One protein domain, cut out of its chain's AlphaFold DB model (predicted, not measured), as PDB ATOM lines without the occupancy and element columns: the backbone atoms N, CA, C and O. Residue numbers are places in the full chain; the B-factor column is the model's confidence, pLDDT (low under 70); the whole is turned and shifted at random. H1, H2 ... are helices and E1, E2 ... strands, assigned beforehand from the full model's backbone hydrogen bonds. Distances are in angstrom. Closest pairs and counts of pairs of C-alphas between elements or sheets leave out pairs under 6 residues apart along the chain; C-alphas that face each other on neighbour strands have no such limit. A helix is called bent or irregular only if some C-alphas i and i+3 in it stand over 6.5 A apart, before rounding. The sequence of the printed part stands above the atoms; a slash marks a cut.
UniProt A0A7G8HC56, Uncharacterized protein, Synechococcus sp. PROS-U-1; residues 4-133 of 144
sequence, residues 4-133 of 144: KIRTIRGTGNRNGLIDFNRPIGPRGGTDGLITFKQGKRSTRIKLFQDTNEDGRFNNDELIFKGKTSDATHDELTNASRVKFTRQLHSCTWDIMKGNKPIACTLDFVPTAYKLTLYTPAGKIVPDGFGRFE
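What this domain is: This is residues 4 to 133 of the 144 residues of an uncharacterized protein of Synechococcus sp. PROS-U-1 (UniProt A0A7G8HC56). One antiparallel sheet of seven strands curls back on itself into a nearly closed barrel, its edge strands E5 and E7 coming near each other where residues 123 to 128 of the tail bridge them by short pairings. Two short helices sit at opposite ends, H1 on the sheet beside the ends of E3 and E4, and H2 at the other end, followed by the long loop of residues 97 to 111 that adds to the length there. The printed part has 130 residues with two named helices and seven named strands, in the order E1 E2 E3 E4 E5 H1 E6 H2 E7; across the sheet the order is E5 E4 E3 E2 E1 E6 E7. The class is mostly strand, though under half of the residues, 63 of 130, are in named elements. The whole is compact, with a radius of gyration of the C-alphas of 15.3 A, yet elongated in outline, spanning 49 by 30 by 23 A.

Where its parts are: Find C-alpha 4 at (3.824, 275.235, -15.001); from there E1, residues 4 to 12, runs 25.6 A. Beside it find E6, residues 81 to 89, 27.0 A long, and then E7, residues 112 to 118, 20.2 A, which ends at C-alpha 118 at (11.982, 298.053, -16.084). On the other side of E1 look for E2, residues 17 to 20, the shortest strand at 9.6 A. Next come E3, residues 31 to 38, 23.7 A; E4, residues 43 to 49, 20.1 A; and E5, residues 62 to 68, 17.6 A. H1 is residues 73 to 77, beginning at C-alpha 73 at (25.249, 299.822, -14.253), and H2 is residues 90 to 96.

How they stand to each other: Begin with the meander E1 E2 E3 E4 E5, each strand the antiparallel neighbour of the one before and each consecutive pair a hairpin. Between E1 and E2 find N 11 and O 19 within hydrogen-bond range at 3.1 A; between E2 and E3, N 18 and O 32 at 2.8 A. E3 and E4 have N 35 and O 46 at 2.9 A, and E4 and E5 have N 45 and O 66 at 2.8 A. On the other side of E1, N 6 and O 86 of E6 are 2.8 A apart, and between E6 and E7, N 85 and O 114 are 2.8 A apart. This is a folded sheet, one sheet bent back into two leaves: E5 E4 E3 face E1 E6 E7, with E2 as the hinge. The sheet is strongly twisted, and from edge to edge its curl is 176 degrees. At the edge strands, the closest C-alphas of E5 and E7 are those of Phe 64 and Tyr 113, 7.3 A apart. Look there for residues 127 to 128, antiparallel to residues 66 to 67 of E5, and for residues 123 to 124, antiparallel to residues 117 to 118 of E7. E1 and E4 are apart. H1 is on the sheet at a height of 6.8 A, over none of the strands, but only just: 2 of its 5 C-alphas fall on E4. Its closest C-alphas with E3 are those of His 73 and Gln 38, 6.0 A apart. H2 only grazes the sheet, with its residues 90 to 94; Ser 90 and Lys 4 of E1 have C-alphas 5.3 A apart. H1 and H2 are apart. In both helices every O i to N i+4 pair is within hydrogen-bond range.

The domain as a whole: The two C-alphas farthest apart are those of Lys 40 and Ile 102, 49.6 A. The printed part has no cut. The links E4 to E5 and H2 to E7 are long, with 12 and 15 residues; E2 to E3 is short, and the other links are tight. After E7, residues 119 to 133 hold no named element. The mean pLDDT of the printed part is 88.8; look for values under 70 at residues 101 to 107, in the long link from H2 to E7.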
ATOM      1  N   LYS A   4       4.271 274.277 -16.013       87.25
ATOM      2  CA  LYS A   4       3.824 275.235 -15.001       87.25
ATOM      3  C   LYS A   4       4.683 276.476 -15.115       87.25
ATOM      4  O   LYS A   4       5.903 276.411 -14.998       87.25
ATOM      5  N   ILE A   5       4.024 277.606 -15.341       89.44
ATOM      6  CA  ILE A   5       4.675 278.906 -15.448       89.44
ATOM      7  C   ILE A   5       4.320 279.706 -14.210       89.44
ATOM      8  O   ILE A   5       3.147 279.954 -13.918       89.44
ATOM      9  N   ARG A   6       5.348 280.146 -13.495       91.62
ATOM     10  CA  ARG A   6       5.216 281.058 -12.372       91.62
ATOM     11  C   ARG A   6       5.840 282.389 -12.745       91.62
ATOM     12  O   ARG A   6       7.017 282.461 -13.071       91.62
ATOM     13  N   THR A   7       5.043 283.447 -12.648       93.88
ATOM     14  CA  THR A   7       5.510 284.825 -12.826       93.88
ATOM     15  C   THR A   7       5.415 285.555 -11.499       93.88
ATOM     16  O   THR A   7       4.316 285.678 -10.957       93.88
ATOM     17  N   ILE A   8       6.519 286.088 -11.005       95.19
ATOM     18  CA  ILE A   8       6.547 287.001  -9.862       95.19
ATOM     19  C   ILE A   8       6.879 288.408 -10.350       95.19
ATOM     20  O   ILE A   8       7.518 288.598 -11.392       95.19
ATOM     21  N   ARG A   9       6.374 289.405  -9.637       96.62
ATOM     22  CA  ARG A   9       6.637 290.815  -9.907       96.62
ATOM     23  C   ARG A   9       7.015 291.468  -8.600       96.62
ATOM     24  O   ARG A   9       6.393 291.155  -7.597       96.62
ATOM     25  N   GLY A  10       7.981 292.363  -8.626       95.19
ATOM     26  CA  GLY A  10       8.361 293.097  -7.435       95.19
ATOM     27  C   GLY A  10       8.766 294.520  -7.741       95.19
ATOM     28  O   GLY A  10       9.021 294.873  -8.900       95.19
ATOM     29  N   THR A  11       8.800 295.316  -6.683       93.94
ATOM     30  CA  THR A  11       9.258 296.701  -6.715       93.94
ATOM     31  C   THR A  11      10.586 296.774  -5.979       93.94
ATOM     32  O   THR A  11      10.683 296.332  -4.838       93.94
ATOM     33  N   GLY A  12      11.611 297.272  -6.665       87.31
ATOM     34  CA  GLY A  12      12.962 297.404  -6.136       87.31
ATOM     35  C   GLY A  12      13.200 298.779  -5.517       87.31
ATOM     36  O   GLY A  12      12.681 299.781  -6.011       87.31
ATOM     37  N   ASN A  13      14.014 298.837  -4.466       86.38
ATOM     38  CA  ASN A  13      14.581 300.085  -3.957       86.38
ATOM     39  C   ASN A  13      16.039 300.271  -4.427       86.38
ATOM     40  O   ASN A  13      16.631 299.390  -5.047       86.38
ATOM     41  N   ARG A  14      16.648 301.422  -4.101       80.31
ATOM     42  CA  ARG A  14      18.035 301.746  -4.499       80.31
ATOM     43  C   ARG A  14      19.099 300.811  -3.909       80.31
ATOM     44  O   ARG A  14      20.201 300.755  -4.437       80.31
ATOM     45  N   ASN A  15      18.771 300.068  -2.853       86.12
ATOM     46  CA  ASN A  15      19.673 299.093  -2.235       86.12
ATOM     47  C   ASN A  15      19.563 297.706  -2.889       86.12
ATOM     48  O   ASN A  15      20.219 296.766  -2.448       86.12
ATOM     49  N   GLY A  16      18.722 297.563  -3.919       88.38
ATOM     50  CA  GLY A  16      18.475 296.296  -4.594       88.38
ATOM     51  C   GLY A  16      17.530 295.364  -3.836       88.38
ATOM     52  O   GLY A  16      17.306 294.251  -4.301       88.38
ATOM     53  N   LEU A  17      16.952 295.783  -2.705       93.88
ATOM     54  CA  LEU A  17      15.898 295.003  -2.056       93.88
ATOM     55  C   LEU A  17      14.633 295.078  -2.902       93.88
ATOM     56  O   LEU A  17      14.273 296.150  -3.396       93.88
ATOM     57  N   ILE A  18      13.978 293.938  -3.068       95.00
ATOM     58  CA  ILE A  18      12.770 293.777  -3.862       95.00
ATOM     59  C   ILE A  18      11.685 293.207  -2.968       95.00
ATOM     60  O   ILE A  18      11.868 292.148  -2.383       95.00
ATOM     61  N   ASP A  19      10.534 293.863  -2.952       94.62
ATOM     62  CA  ASP A  19       9.310 293.280  -2.414       94.62
ATOM     63  C   ASP A  19       8.546 292.604  -3.559       94.62
ATOM     64  O   ASP A  19       8.037 293.278  -4.468       94.62
ATOM     65  N   PHE A  20       8.547 291.268  -3.594       96.06
ATOM     66  CA  PHE A  20       7.797 290.504  -4.582       96.06
ATOM     67  C   PHE A  20       6.349 290.305  -4.152       96.06
ATOM     68  O   PHE A  20       6.034 289.901  -3.050       96.06
ATOM     69  N   ASN A  21       5.434 290.370  -5.108       96.19
ATOM     70  CA  ASN A  21       4.018 290.146  -4.856       96.19
ATOM     71  C   ASN A  21       3.650 288.705  -4.438       96.19
ATOM     72  O   ASN A  21       2.478 288.450  -4.163       96.19
ATOM     73  N   ARG A  22       4.585 287.745  -4.539       94.94
ATOM     74  CA  ARG A  22       4.434 286.329  -4.151       94.94
ATOM     75  C   ARG A  22       5.759 285.554  -4.261       94.94
ATOM     76  O   ARG A  22       6.611 285.940  -5.069       94.94
ATOM     77  N   PRO A  23       5.878 284.389  -3.600       92.69
ATOM     78  CA  PRO A  23       6.997 283.472  -3.804       92.69
ATOM     79  C   PRO A  23       7.037 282.877  -5.223       92.69
ATOM     80  O   PRO A  23       6.001 282.665  -5.882       92.69
ATOM     81  N   ILE A  24       8.255 282.580  -5.685       91.56
ATOM     82  CA  ILE A  24       8.561 281.859  -6.927       91.56
ATOM     83  C   ILE A  24       8.229 280.374  -6.808       91.56
ATOM     84  O   ILE A  24       7.908 279.723  -7.802       91.56
ATOM     85  N   GLY A  25       8.310 279.842  -5.592       88.25
ATOM     86  CA  GLY A  25       7.859 278.509  -5.243       88.25
ATOM     87  C   GLY A  25       6.387 278.490  -4.827       88.25
ATOM     88  O   GLY A  25       5.701 279.519  -4.829       88.25
ATOM     89  N   PRO A  26       5.878 277.305  -4.460       84.81
ATOM     90  CA  PRO A  26       4.580 277.177  -3.810       84.81
ATOM     91  C   PRO A  26       4.587 277.664  -2.351       84.81
ATOM     92  O   PRO A  26       3.515 277.894  -1.802       84.81
ATOM     93  N   ARG A  27       5.768 277.800  -1.738       83.44
ATOM     94  CA  ARG A  27       6.013 278.292  -0.374       83.44
ATOM     95  C   ARG A  27       7.240 279.217  -0.382       83.44
ATOM     96  O   ARG A  27       7.957 279.235  -1.388       83.44
ATOM     97  N   GLY A  28       7.457 279.931   0.718       83.81
ATOM     98  CA  GLY A  28       8.570 280.859   0.930       83.81
ATOM     99  C   GLY A  28       8.123 282.317   0.998       83.81
ATOM    100  O   GLY A  28       6.942 282.617   0.796       83.81
ATOM    101  N   GLY A  29       9.089 283.198   1.244       90.19
ATOM    102  CA  GLY A  29       8.876 284.623   1.438       90.19
ATOM    103  C   GLY A  29       8.689 285.421   0.148       90.19
ATOM    104  O   GLY A  29       8.820 284.941  -0.987       90.19
ATOM    105  N   THR A  30       8.344 286.688   0.345       94.44
ATOM    106  CA  THR A  30       8.208 287.706  -0.703       94.44
ATOM    107  C   THR A  30       9.441 288.584  -0.837       94.44
ATOM    108  O   THR A  30       9.610 289.223  -1.875       94.44
ATOM    109  N   ASP A  31      10.323 288.574   0.154       95.31
ATOM    110  CA  ASP A  31      11.516 289.403   0.150       95.31
ATOM    111  C   ASP A  31      12.540 288.900  -0.865       95.31
ATOM    112  O   ASP A  31      12.743 287.705  -1.089       95.31
ATOM    113  N   GLY A  32      13.170 289.847  -1.539       95.69
ATOM    114  CA  GLY A  32      14.082 289.596  -2.632       95.69
ATOM    115  C   GLY A  32      15.266 290.536  -2.611       95.69
ATOM    116  O   GLY A  32      15.223 291.635  -2.060       95.69
ATOM    117  N   LEU A  33      16.323 290.115  -3.291       95.88
ATOM    118  CA  LEU A  33      17.509 290.928  -3.495       95.88
ATOM    119  C   LEU A  33      17.954 290.804  -4.947       95.88
ATOM    120  O   LEU A  33      18.145 289.702  -5.464       95.88
ATOM    121  N   ILE A  34      18.160 291.936  -5.609       95.62
ATOM    122  CA  ILE A  34      18.864 292.009  -6.882       95.62
ATOM    123  C   ILE A  34      20.223 292.656  -6.678       95.62
ATOM    124  O   ILE A  34      20.366 293.675  -6.010       95.62
ATOM    125  N   THR A  35      21.243 292.050  -7.275       95.06
ATOM    126  CA  THR A  35      22.603 292.582  -7.239       95.06
ATOM    127  C   THR A  35      23.133 292.754  -8.648       95.06
ATOM    128  O   THR A  35      22.927 291.907  -9.524       95.06
ATOM    129  N   PHE A  36      23.854 293.853  -8.838       94.25
ATOM    130  CA  PHE A  36      24.484 294.223 -10.091       94.25
ATOM    131  C   PHE A  36      25.991 294.294  -9.881       94.25
ATOM    132  O   PHE A  36      26.467 294.923  -8.939       94.25
ATOM    133  N   LYS A  37      26.762 293.661 -10.764       94.44
ATOM    134  CA  LYS A  37      28.224 293.761 -10.763       94.44
ATOM    135  C   LYS A  37      28.701 294.195 -12.138       94.44
ATOM    136  O   LYS A  37      28.623 293.414 -13.090       94.44
ATOM    137  N   GLN A  38      29.200 295.426 -12.229       93.69
ATOM    138  CA  GLN A  38      29.760 295.962 -13.463       93.69
ATOM    139  C   GLN A  38      30.986 295.143 -13.890       93.69
ATOM    140  O   GLN A  38      31.860 294.812 -13.086       93.69
ATOM    141  N   GLY A  39      31.020 294.765 -15.164       90.19
ATOM    142  CA  GLY A  39      32.168 294.142 -15.815       90.19
ATOM    143  C   GLY A  39      32.671 295.004 -16.971       90.19
ATOM    144  O   GLY A  39      32.077 296.026 -17.292       90.19
ATOM    145  N   LYS A  40      33.747 294.567 -17.639       87.75
ATOM    146  CA  LYS A  40      34.360 295.326 -18.749       87.75
ATOM    147  C   LYS A  40      33.448 295.500 -19.972       87.75
ATOM    148  O   LYS A  40      33.558 296.499 -20.662       87.75
ATOM    149  N   ARG A  41      32.611 294.500 -20.278       88.50
ATOM    150  CA  ARG A  41      31.749 294.465 -21.483       88.50
ATOM    151  C   ARG A  41      30.263 294.256 -21.185       88.50
ATOM    152  O   ARG A  41      29.443 294.349 -22.084       88.50
ATOM    153  N   SER A  42      29.923 293.900 -19.951       92.56
ATOM    154  CA  SER A  42      28.558 293.548 -19.559       92.56
ATOM    155  C   SER A  42      28.401 293.672 -18.051       92.56
ATOM    156  O   SER A  42      29.339 293.342 -17.311       92.56
ATOM    157  N   THR A  43      27.208 294.021 -17.593       94.31
ATOM    158  CA  THR A  43      26.844 293.991 -16.175       94.31
ATOM    159  C   THR A  43      26.271 292.624 -15.822       94.31
ATOM    160  O   THR A  43      25.370 292.124 -16.493       94.31
ATOM    161  N   ARG A  44      26.808 291.991 -14.774       94.94
ATOM    162  CA  ARG A  44      26.291 290.726 -14.234       94.94
ATOM    163  C   ARG A  44      25.159 291.002 -13.258       94.94
ATOM    164  O   ARG A  44      25.265 291.914 -12.444       94.94
ATOM    165  N   ILE A  45      24.131 290.169 -13.314       95.25
ATOM    166  CA  ILE A  45      22.898 290.303 -12.546       95.25
ATOM    167  C   ILE A  45      22.664 289.003 -11.786       95.25
ATOM    168  O   ILE A  45      22.776 287.913 -12.355       95.25
ATOM    169  N   LYS A  46      22.336 289.111 -10.501       96.19
ATOM    170  CA  LYS A  46      21.814 287.997  -9.706       96.19
ATOM    171  C   LYS A  46      20.531 288.422  -9.021       96.19
ATOM    172  O   LYS A  46      20.491 289.517  -8.466       96.19
ATOM    173  N   LEU A  47      19.537 287.544  -9.044       96.06
ATOM    174  CA  LEU A  47      18.272 287.715  -8.344       96.06
ATOM    175  C   LEU A  47      18.111 286.600  -7.319       96.06
ATOM    176  O   LEU A  47      18.238 285.423  -7.666       96.06
ATOM    177  N   PHE A  48      17.790 286.986  -6.097       96.25
ATOM    178  CA  PHE A  48      17.531 286.107  -4.969       96.25
ATOM    179  C   PHE A  48      16.099 286.314  -4.480       96.25
ATOM    180  O   PHE A  48      15.539 287.402  -4.647       96.25
ATOM    181  N   GLN A  49      15.526 285.278  -3.880       95.19
ATOM    182  CA  GLN A  49      14.301 285.389  -3.097       95.19
ATOM    183  C   GLN A  49      14.476 284.601  -1.811       95.19
ATOM    184  O   GLN A  49      14.849 283.432  -1.883       95.19
ATOM    185  N   ASP A  50      14.182 285.246  -0.689       93.44
ATOM    186  CA  ASP A  50      14.210 284.629   0.628       93.44
ATOM    187  C   ASP A  50      13.134 283.535   0.674       93.44
ATOM    188  O   ASP A  50      11.926 283.792   0.623       93.44
ATOM    189  N   THR A  51      13.577 282.283   0.640       88.19
ATOM    190  CA  THR A  51      12.679 281.127   0.537       88.19
ATOM    191  C   THR A  51      12.421 280.462   1.877       88.19
ATOM    192  O   THR A  51      11.456 279.700   1.978       88.19
ATOM    193  N   ASN A  52      13.254 280.741   2.878       90.06
ATOM    194  CA  ASN A  52      13.145 280.201   4.228       90.06
ATOM    195  C   ASN A  52      12.705 281.254   5.267       90.06
ATOM    196  O   ASN A  52      12.501 280.884   6.421       90.06
ATOM    197  N   GLU A  53      12.510 282.505   4.842       88.69
ATOM    198  CA  GLU A  53      12.069 283.652   5.643       88.69
ATOM    199  C   GLU A  53      13.038 283.989   6.790       88.69
ATOM    200  O   GLU A  53      12.621 284.402   7.875       88.69
ATOM    201  N   ASP A  54      14.345 283.794   6.570       90.25
ATOM    202  CA  ASP A  54      15.388 284.074   7.566       90.25
ATOM    203  C   ASP A  54      15.996 285.489   7.460       90.25
ATOM    204  O   ASP A  54      16.825 285.882   8.295       90.25
ATOM    205  N   GLY A  55      15.574 286.271   6.460       87.75
ATOM    206  CA  GLY A  55      16.034 287.633   6.196       87.75
ATOM    207  C   GLY A  55      17.444 287.714   5.605       87.75
ATOM    208  O   GLY A  55      18.023 288.805   5.527       87.75
ATOM    209  N   ARG A  56      18.042 286.585   5.218       90.75
ATOM    210  CA  ARG A  56      19.352 286.497   4.569       90.75
ATOM    211  C   ARG A  56      19.159 286.048   3.126       90.75
ATOM    212  O   ARG A  56      18.146 285.488   2.751       90.75
ATOM    213  N   PHE A  57      20.157 286.341   2.296       92.38
ATOM    214  CA  PHE A  57      20.161 285.938   0.893       92.38
ATOM    215  C   PHE A  57      21.426 285.145   0.610       92.38
ATOM    216  O   PHE A  57      22.534 285.697   0.596       92.38
ATOM    217  N   ASN A  58      21.274 283.844   0.391       91.31
ATOM    218  CA  ASN A  58      22.392 282.946   0.107       91.31
ATOM    219  C   ASN A  58      22.362 282.423  -1.347       91.31
ATOM    220  O   ASN A  58      21.480 282.742  -2.140       91.31
ATOM    221  N   ASN A  59      23.372 281.644  -1.750       89.75
ATOM    222  CA  ASN A  59      23.426 281.112  -3.120       89.75
ATOM    223  C   ASN A  59      22.368 280.029  -3.402       89.75
ATOM    224  O   ASN A  59      22.068 279.800  -4.576       89.75
ATOM    225  N   ASP A  60      21.809 279.386  -2.377       89.00
ATOM    226  CA  ASP A  60      20.751 278.381  -2.536       89.00
ATOM    227  C   ASP A  60      19.415 279.043  -2.911       89.00
ATOM    228  O   ASP A  60      18.619 278.484  -3.665       89.00
ATOM    229  N   GLU A  61      19.251 280.305  -2.518       91.88
ATOM    230  CA  GLU A  61      18.114 281.184  -2.812       91.88
ATOM    231  C   GLU A  61      18.255 281.971  -4.118       91.88
ATOM    232  O   GLU A  61      17.442 282.835  -4.457       91.88
ATOM    233  N   LEU A  62      19.303 281.680  -4.890       94.62
ATOM    234  CA  LEU A  62      19.536 282.285  -6.191       94.62
ATOM    235  C   LEU A  62      18.510 281.777  -7.211       94.62
ATOM    236  O   LEU A  62      18.612 280.656  -7.726       94.62
ATOM    237  N   ILE A  63      17.575 282.644  -7.587       93.94
ATOM    238  CA  ILE A  63      16.501 282.329  -8.534       93.94
ATOM    239  C   ILE A  63      16.825 282.737  -9.971       93.94
ATOM    240  O   ILE A  63      16.223 282.198 -10.896       93.94
ATOM    241  N   PHE A  64      17.795 283.631 -10.189       95.06
ATOM    242  CA  PHE A  64      18.292 283.959 -11.529       95.06
ATOM    243  C   PHE A  64      19.738 284.444 -11.511       95.06
ATOM    244  O   PHE A  64      20.159 285.162 -10.601       95.06
ATOM    245  N   LYS A  65      20.483 284.125 -12.570       95.44
ATOM    246  CA  LYS A  65      21.824 284.652 -12.823       95.44
ATOM    247  C   LYS A  65      21.988 284.926 -14.312       95.44
ATOM    248  O   LYS A  65      21.801 284.021 -15.120       95.44
ATOM    249  N   GLY A  66      22.369 286.153 -14.649       94.62
ATOM    250  CA  GLY A  66      22.471 286.590 -16.035       94.62
ATOM    251  C   GLY A  66      23.436 287.748 -16.246       94.62
ATOM    252  O   GLY A  66      24.118 288.202 -15.320       94.62
ATOM    253  N   LYS A  67      23.514 288.220 -17.483       94.38
ATOM    254  CA  LYS A  67      24.320 289.371 -17.895       94.38
ATOM    255  C   LYS A  67      23.563 290.196 -18.932       94.38
ATOM    256  O   LYS A  67      22.707 289.676 -19.631       94.38
ATOM    257  N   THR A  68      23.888 291.476 -19.037       93.56
ATOM    258  CA  THR A  68      23.400 292.335 -20.125       93.56
ATOM    259  C   THR A  68      24.481 293.331 -20.524       93.56
ATOM    260  O   THR A  68      25.263 293.785 -19.681       93.56
ATOM    261  N   SER A  69      24.553 293.619 -21.818       92.56
ATOM    262  CA  SER A  69      25.333 294.711 -22.412       92.56
ATOM    263  C   SER A  69      24.470 295.919 -22.772       92.56
ATOM    264  O   SER A  69      25.013 296.955 -23.135       92.56
ATOM    265  N   ASP A  70      23.148 295.791 -22.661       87.88
ATOM    266  CA  ASP A  70      22.190 296.723 -23.265       87.88
ATOM    267  C   ASP A  70      21.855 297.905 -22.351       87.88
ATOM    268  O   ASP A  70      21.130 298.807 -22.750       87.88
ATOM    269  N   ALA A  71      22.374 297.893 -21.120       87.31
ATOM    270  CA  ALA A  71      22.170 298.936 -20.127       87.31
ATOM    271  C   ALA A  71      23.423 299.152 -19.277       87.31
ATOM    272  O   ALA A  71      24.195 298.224 -18.989       87.31
ATOM    273  N   THR A  72      23.607 300.395 -18.835       88.25
ATOM    274  CA  THR A  72      24.688 300.760 -17.916       88.25
ATOM    275  C   THR A  72      24.395 300.256 -16.503       88.25
ATOM    276  O   THR A  72      23.267 299.907 -16.156       88.25
ATOM    277  N   HIS A  73      25.427 300.202 -15.655       88.69
ATOM    278  CA  HIS A  73      25.249 299.822 -14.253       88.69
ATOM    279  C   HIS A  73      24.267 300.758 -13.528       88.69
ATOM    280  O   HIS A  73      23.377 300.274 -12.835       88.69
ATOM    281  N   ASP A  74      24.387 302.067 -13.757       87.56
ATOM    282  CA  ASP A  74      23.536 303.085 -13.132       87.56
ATOM    283  C   ASP A  74      22.084 303.009 -13.609       87.56
ATOM    284  O   ASP A  74      21.146 303.249 -12.853       87.56
ATOM    285  N   GLU A  75      21.863 302.648 -14.871       89.19
ATOM    286  CA  GLU A  75      20.509 302.440 -15.374       89.19
ATOM    287  C   GLU A  75      19.845 301.230 -14.699       89.19
ATOM    288  O   GLU A  75      18.681 301.284 -14.297       89.19
ATOM    289  N   LEU A  76      20.607 300.147 -14.527       88.88
ATOM    290  CA  LEU A  76      20.135 298.910 -13.915       88.88
ATOM    291  C   LEU A  76      19.828 299.068 -12.422       88.88
ATOM    292  O   LEU A  76      18.830 298.525 -11.951       88.88
ATOM    293  N   THR A  77      20.636 299.824 -11.677       87.88
ATOM    294  CA  THR A  77      20.381 300.111 -10.252       87.88
ATOM    295  C   THR A  77      19.159 301.006 -10.042       87.88
ATOM    296  O   THR A  77      18.536 300.954  -8.983       87.88
ATOM    297  N   ASN A  78      18.758 301.764 -11.066       87.25
ATOM    298  CA  ASN A  78      17.520 302.543 -11.081       87.25
ATOM    299  C   ASN A  78      16.287 301.741 -11.540       87.25
ATOM    300  O   ASN A  78      15.202 302.314 -11.686       87.25
ATOM    301  N   ALA A  79      16.407 300.427 -11.766       87.62
ATOM    302  CA  ALA A  79      15.266 299.582 -12.095       87.62
ATOM    303  C   ALA A  79      14.301 299.483 -10.902       87.62
ATOM    304  O   ALA A  79      14.544 298.768  -9.932       87.62
ATOM    305  N   SER A  80      13.169 300.181 -10.989       85.50
ATOM    306  CA  SER A  80      12.169 300.218  -9.917       85.50
ATOM    307  C   SER A  80      11.231 299.020  -9.936       85.50
ATOM    308  O   SER A  80      10.603 298.710  -8.929       85.50
ATOM    309  N   ARG A  81      11.104 298.329 -11.074       94.38
ATOM    310  CA  ARG A  81      10.207 297.179 -11.215       94.38
ATOM    311  C   ARG A  81      10.928 295.999 -11.830       94.38
ATOM    312  O   ARG A  81      11.628 296.116 -12.836       94.38
ATOM    313  N   VAL A  82      10.662 294.834 -11.260       94.88
ATOM    314  CA  VAL A  82      11.224 293.558 -11.682       94.88
ATOM    315  C   VAL A  82      10.085 292.603 -12.000       94.88
ATOM    316  O   VAL A  82       9.108 292.492 -11.261       94.88
ATOM    317  N   LYS A  83      10.192 291.893 -13.120       96.12
ATOM    318  CA  LYS A  83       9.325 290.767 -13.459       96.12
ATOM    319  C   LYS A  83      10.206 289.559 -13.705       96.12
ATOM    320  O   LYS A  83      11.046 289.578 -14.599       96.12
ATOM    321  N   PHE A  84       9.961 288.495 -12.962       95.00
ATOM    322  CA  PHE A  84      10.663 287.238 -13.136       95.00
ATOM    323  C   PHE A  84       9.676 286.127 -13.473       95.00
ATOM    324  O   PHE A  84       8.592 286.047 -12.896       95.00
ATOM    325  N   THR A  85      10.021 285.307 -14.456       93.44
ATOM    326  CA  THR A  85       9.201 284.188 -14.917       93.44
ATOM    327  C   THR A  85      10.035 282.921 -14.904       93.44
ATOM    328  O   THR A  85      11.153 282.919 -15.409       93.44
ATOM    329  N   ARG A  86       9.479 281.851 -14.343       91.50
ATOM    330  CA  ARG A  86      10.059 280.513 -14.344       91.50
ATOM    331  C   ARG A  86       9.058 279.534 -14.933       91.50
ATOM    332  O   ARG A  86       7.913 279.478 -14.482       91.50
ATOM    333  N   GLN A  87       9.503 278.752 -15.903       89.44
ATOM    334  CA  GLN A  87       8.805 277.572 -16.386       89.44
ATOM    335  C   GLN A  87       9.418 276.335 -15.742       89.44
ATOM    336  O   GLN A  87      10.634 276.253 -15.599       89.44
ATOM    337  N   LEU A  88       8.589 275.371 -15.369       86.94
ATOM    338  CA  LEU A  88       9.025 274.060 -14.914       86.94
ATOM    339  C   LEU A  88       8.013 272.985 -15.308       86.94
ATOM    340  O   LEU A  88       6.864 273.283 -15.641       86.94
ATOM    341  N   HIS A  89       8.431 271.725 -15.228       85.62
ATOM    342  CA  HIS A  89       7.523 270.595 -15.376       85.62
ATOM    343  C   HIS A  89       6.475 270.590 -14.241       85.62
ATOM    344  O   HIS A  89       6.788 270.908 -13.089       85.62
ATOM    345  N   SER A  90       5.226 270.213 -14.541       85.00
ATOM    346  CA  SER A  90       4.130 270.172 -13.554       85.00
ATOM    347  C   SER A  90       4.450 269.303 -12.344       85.00
ATOM    348  O   SER A  90       4.232 269.722 -11.212       85.00
ATOM    349  N   CYS A  91       5.043 268.133 -12.567       84.50
ATOM    350  CA  CYS A  91       5.478 267.269 -11.478       84.50
ATOM    351  C   CYS A  91       6.486 267.923 -10.541       84.50
ATOM    352  O   CYS A  91       6.368 267.770  -9.332       84.50
ATOM    353  N   THR A  92       7.453 268.678 -11.070       85.12
ATOM    354  CA  THR A  92       8.408 269.405 -10.229       85.12
ATOM    355  C   THR A  92       7.669 270.393  -9.327       85.12
ATOM    356  O   THR A  92       7.981 270.498  -8.146       85.12
ATOM    357  N   TRP A  93       6.628 271.054  -9.840       86.62
ATOM    358  CA  TRP A  93       5.775 271.938  -9.045       86.62
ATOM    359  C   TRP A  93       4.986 271.182  -7.964       86.62
ATOM    360  O   TRP A  93       4.861 271.661  -6.838       86.62
ATOM    361  N   ASP A  94       4.452 270.003  -8.285       85.94
ATOM    362  CA  ASP A  94       3.698 269.179  -7.335       85.94
ATOM    363  C   ASP A  94       4.583 268.605  -6.224       85.94
ATOM    364  O   ASP A  94       4.206 268.678  -5.054       85.94
ATOM    365  N   ILE A  95       5.793 268.155  -6.564       84.50
ATOM    366  CA  ILE A  95       6.812 267.732  -5.595       84.50
ATOM    367  C   ILE A  95       7.145 268.885  -4.642       84.50
ATOM    368  O   ILE A  95       7.151 268.691  -3.430       84.50
ATOM    369  N   MET A  96       7.336 270.106  -5.158       84.69
ATOM    370  CA  MET A  96       7.601 271.286  -4.320       84.69
ATOM    371  C   MET A  96       6.442 271.623  -3.364       84.69
ATOM    372  O   MET A  96       6.667 272.241  -2.327       84.69
ATOM    373  N   LYS A  97       5.200 271.232  -3.682       85.12
ATOM    374  CA  LYS A  97       4.052 271.368  -2.764       85.12
ATOM    375  C   LYS A  97       4.019 270.286  -1.676       85.12
ATOM    376  O   LYS A  97       3.255 270.427  -0.723       85.12
ATOM    377  N   GLY A  98       4.830 269.236  -1.799       81.81
ATOM    378  CA  GLY A  98       4.804 268.054  -0.933       81.81
ATOM    379  C   GLY A  98       3.861 266.949  -1.418       81.81
ATOM    380  O   GLY A  98       3.601 266.004  -0.677       81.81
ATOM    381  N   ASN A  99       3.347 267.039  -2.648       82.25
ATOM    382  CA  ASN A  99       2.511 265.987  -3.213       82.25
ATOM    383  C   ASN A  99       3.399 264.852  -3.732       82.25
ATOM    384  O   ASN A  99       4.378 265.099  -4.440       82.25
ATOM    385  N   LYS A 100       3.030 263.600  -3.444       73.19
ATOM    386  CA  LYS A 100       3.628 262.446  -4.125       73.19
ATOM    387  C   LYS A 100       3.137 262.454  -5.578       73.19
ATOM    388  O   LYS A 100       1.923 262.391  -5.781       73.19
ATOM    389  N   PRO A 101       4.016 262.579  -6.587       65.38
ATOM    390  CA  PRO A 101       3.577 262.582  -7.977       65.38
ATOM    391  C   PRO A 101       2.981 261.210  -8.317       65.38
ATOM    392  O   PRO A 101       3.652 260.193  -8.182       65.38
ATOM    393  N   ILE A 102       1.707 261.183  -8.716       61.38
ATOM    394  CA  ILE A 102       0.957 259.936  -8.964       61.38
ATOM    395  C   ILE A 102       1.347 259.320 -10.320       61.38
ATOM    396  O   ILE A 102       1.349 258.104 -10.465       61.38
ATOM    397  N   ALA A 103       1.739 260.148 -11.292       62.66
ATOM    398  CA  ALA A 103       2.374 259.746 -12.544       62.66
ATOM    399  C   ALA A 103       2.922 261.000 -13.241       62.66
ATOM    400  O   ALA A 103       2.183 261.962 -13.447       62.66
ATOM    401  N   CYS A 104       4.198 260.997 -13.617       63.53
ATOM    402  CA  CYS A 104       4.763 261.990 -14.530       63.53
ATOM    403  C   CYS A 104       4.910 261.317 -15.885       63.53
ATOM    404  O   CYS A 104       5.626 260.323 -15.982       63.53
ATOM    405  N   THR A 105       4.219 261.804 -16.916       64.06
ATOM    406  CA  THR A 105       4.514 261.354 -18.278       64.06
ATOM    407  C   THR A 105       5.935 261.777 -18.618       64.06
ATOM    408  O   THR A 105       6.409 262.816 -18.161       64.06
ATOM    409  N   LEU A 106       6.621 260.966 -19.420       58.25
ATOM    410  CA  LEU A 106       7.989 261.200 -19.902       58.25
ATOM    411  C   LEU A 106       8.102 262.412 -20.856       58.25
ATOM    412  O   LEU A 106       9.080 262.525 -21.592       58.25
ATOM    413  N   ASP A 107       7.118 263.313 -20.869       67.56
ATOM    414  CA  ASP A 107       7.139 264.488 -21.730       67.56
ATOM    415  C   ASP A 107       8.218 265.444 -21.222       67.56
ATOM    416  O   ASP A 107       8.122 266.013 -20.132       67.56
ATOM    417  N   PHE A 108       9.260 265.632 -22.023       71.25
ATOM    418  CA  PHE A 108      10.313 266.579 -21.702       71.25
ATOM    419  C   PHE A 108       9.748 268.009 -21.712       71.25
ATOM    420  O   PHE A 108       9.341 268.525 -22.752       71.25
ATOM    421  N   VAL A 109       9.737 268.658 -20.544       76.06
ATOM    422  CA  VAL A 109       9.469 270.095 -20.409       76.06
ATOM    423  C   VAL A 109      10.708 270.744 -19.792       76.06
ATOM    424  O   VAL A 109      10.993 270.488 -18.616       76.06
ATOM    425  N   PRO A 110      11.438 271.595 -20.532       78.31
ATOM    426  CA  PRO A 110      12.619 272.265 -20.009       78.31
ATOM    427  C   PRO A 110      12.230 273.251 -18.902       78.31
ATOM    428  O   PRO A 110      11.164 273.885 -18.926       78.31
ATOM    429  N   THR A 111      13.133 273.409 -17.937       83.00
ATOM    430  CA  THR A 111      13.053 274.513 -16.980       83.00
ATOM    431  C   THR A 111      13.661 275.747 -17.632       83.00
ATOM    432  O   THR A 111      14.840 275.729 -17.964       83.00
ATOM    433  N   ALA A 112      12.868 276.801 -17.801       88.12
ATOM    434  CA  ALA A 112      13.296 278.046 -18.437       88.12
ATOM    435  C   ALA A 112      13.104 279.231 -17.487       88.12
ATOM    436  O   ALA A 112      12.222 279.214 -16.617       88.12
ATOM    437  N   TYR A 113      13.917 280.269 -17.662       90.75
ATOM    438  CA  TYR A 113      13.951 281.428 -16.777       90.75
ATOM    439  C   TYR A 113      13.988 282.717 -17.581       90.75
ATOM    440  O   TYR A 113      14.754 282.853 -18.523       90.75
ATOM    441  N   LYS A 114      13.204 283.710 -17.166       93.12
ATOM    442  CA  LYS A 114      13.211 285.027 -17.799       93.12
ATOM    443  C   LYS A 114      13.104 286.129 -16.774       93.12
ATOM    444  O   LYS A 114      12.066 286.293 -16.125       93.12
ATOM    445  N   LEU A 115      14.160 286.927 -16.692       94.50
ATOM    446  CA  LEU A 115      14.170 288.180 -15.958       94.50
ATOM    447  C   LEU A 115      13.835 289.339 -16.897       94.50
ATOM    448  O   LEU A 115      14.254 289.395 -18.047       94.50
ATOM    449  N   THR A 116      13.039 290.276 -16.412       95.31
ATOM    450  CA  THR A 116      12.755 291.537 -17.082       95.31
ATOM    451  C   THR A 116      12.866 292.650 -16.056       95.31
ATOM    452  O   THR A 116      12.167 292.631 -15.041       95.31
ATOM    453  N   LEU A 117      13.729 293.613 -16.347       94.56
ATOM    454  CA  LEU A 117      13.926 294.820 -15.559       94.56
ATOM    455  C   LEU A 117      13.280 295.987 -16.296       94.56
ATOM    456  O   LEU A 117      13.411 296.103 -17.516       94.56
ATOM    457  N   TYR A 118      12.563 296.826 -15.558       94.31
ATOM    458  CA  TYR A 118      11.982 298.053 -16.084       94.31
ATOM    459  C   TYR A 118      12.775 299.226 -15.519       94.31
ATOM    460  O   TYR A 118      12.707 299.510 -14.320       94.31
ATOM    461  N   THR A 119      13.550 299.859 -16.390       90.81
ATOM    462  CA  THR A 119      14.357 301.045 -16.114       90.81
ATOM    463  C   THR A 119      13.615 302.292 -16.613       90.81
ATOM    464  O   THR A 119      12.640 302.176 -17.365       90.81
ATOM    465  N   PRO A 120      14.054 303.505 -16.234       87.31
ATOM    466  CA  PRO A 120      13.538 304.734 -16.836       87.31
ATOM    467  C   PRO A 120      13.779 304.820 -18.352       87.31
ATOM    468  O   PRO A 120      12.988 305.445 -19.051       87.31
ATOM    469  N   ALA A 121      14.847 304.190 -18.861       88.38
ATOM    470  CA  ALA A 121      15.193 304.206 -20.284       88.38
ATOM    471  C   ALA A 121      14.422 303.149 -21.093       88.38
ATOM    472  O   ALA A 121      14.247 303.295 -22.303       88.38
ATOM    473  N   GLY A 122      13.922 302.097 -20.440       90.06
ATOM    474  CA  GLY A 122      13.082 301.105 -21.088       90.06
ATOM    475  C   GLY A 122      13.065 299.756 -20.383       90.06
ATOM    476  O   GLY A 122      13.038 299.635 -19.161       90.06
ATOM    477  N   LYS A 123      12.994 298.700 -21.189       93.69
ATOM    478  CA  LYS A 123      12.891 297.323 -20.713       93.69
ATOM    479  C   LYS A 123      14.164 296.570 -21.064       93.69
ATOM    480  O   LYS A 123      14.469 296.416 -22.241       93.69
ATOM    481  N   ILE A 124      14.802 295.991 -20.054       93.75
ATOM    482  CA  ILE A 124      15.997 295.163 -20.211       93.75
ATOM    483  C   ILE A 124      15.655 293.705 -19.912       93.75
ATOM    484  O   ILE A 124      14.978 293.391 -18.927       93.75
ATOM    485  N   VAL A 125      16.113 292.802 -20.776       94.12
ATOM    486  CA  VAL A 125      15.964 291.351 -20.623       94.12
ATOM    487  C   VAL A 125      17.367 290.751 -20.629       94.12
ATOM    488  O   VAL A 125      17.931 290.578 -21.698       94.12
ATOM    489  N   PRO A 126      17.957 290.492 -19.453       93.25
ATOM    490  CA  PRO A 126      19.294 289.920 -19.375       93.25
ATOM    491  C   PRO A 126      19.333 288.481 -19.881       93.25
ATOM    492  O   PRO A 126      18.424 287.701 -19.584       93.25
ATOM    493  N   ASP A 127      20.444 288.112 -20.510       92.75
ATOM    494  CA  ASP A 127      20.723 286.734 -20.897       92.75
ATOM    495  C   ASP A 127      21.132 285.931 -19.665       92.75
ATOM    496  O   ASP A 127      22.080 286.290 -18.949       92.75
ATOM    497  N   GLY A 128      20.414 284.843 -19.395       91.19
ATOM    498  CA  GLY A 128      20.793 283.890 -18.359       91.19
ATOM    499  C   GLY A 128      22.068 283.127 -18.730       91.19
ATOM    500  O   GLY A 128      22.445 283.053 -19.895       91.19
ATOM    501  N   PHE A 129      22.772 282.572 -17.743       89.56
ATOM    502  CA  PHE A 129      23.931 281.709 -18.012       89.56
ATOM    503  C   PHE A 129      24.079 280.574 -16.993       89.56
ATOM    504  O   PHE A 129      23.616 280.674 -15.849       89.56
ATOM    505  N   GLY A 130      24.779 279.501 -17.380       88.00
ATOM    506  CA  GLY A 130      24.898 278.288 -16.567       88.00
ATOM    507  C   GLY A 130      23.549 277.574 -16.473       88.00
ATOM    508  O   GLY A 130      22.872 277.403 -17.473       88.00
ATOM    509  N   ARG A 131      23.080 277.223 -15.267       87.12
ATOM    510  CA  ARG A 131      21.753 276.582 -15.098       87.12
ATOM    511  C   ARG A 131      20.552 277.460 -15.487       87.12
ATOM    512  O   ARG A 131      19.422 276.989 -15.438       87.12
ATOM    513  N   PHE A 132      20.795 278.747 -15.732       88.31
ATOM    514  CA  PHE A 132      19.787 279.729 -16.134       88.31
ATOM    515  C   PHE A 132      19.917 280.111 -17.608       88.31
ATOM    516  O   PHE A 132      19.203 281.004 -18.049       88.31
ATOM    517  N   GLU A 133      20.872 279.507 -18.317       84.31
ATOM    518  CA  GLU A 133      21.040 279.684 -19.752       84.31
ATOM    519  C   GLU A 133      19.778 279.205 -20.460       84.31
ATOM    520  O   GLU A 133      19.198 278.176 -20.107       84.31
TER     521      GLU A 133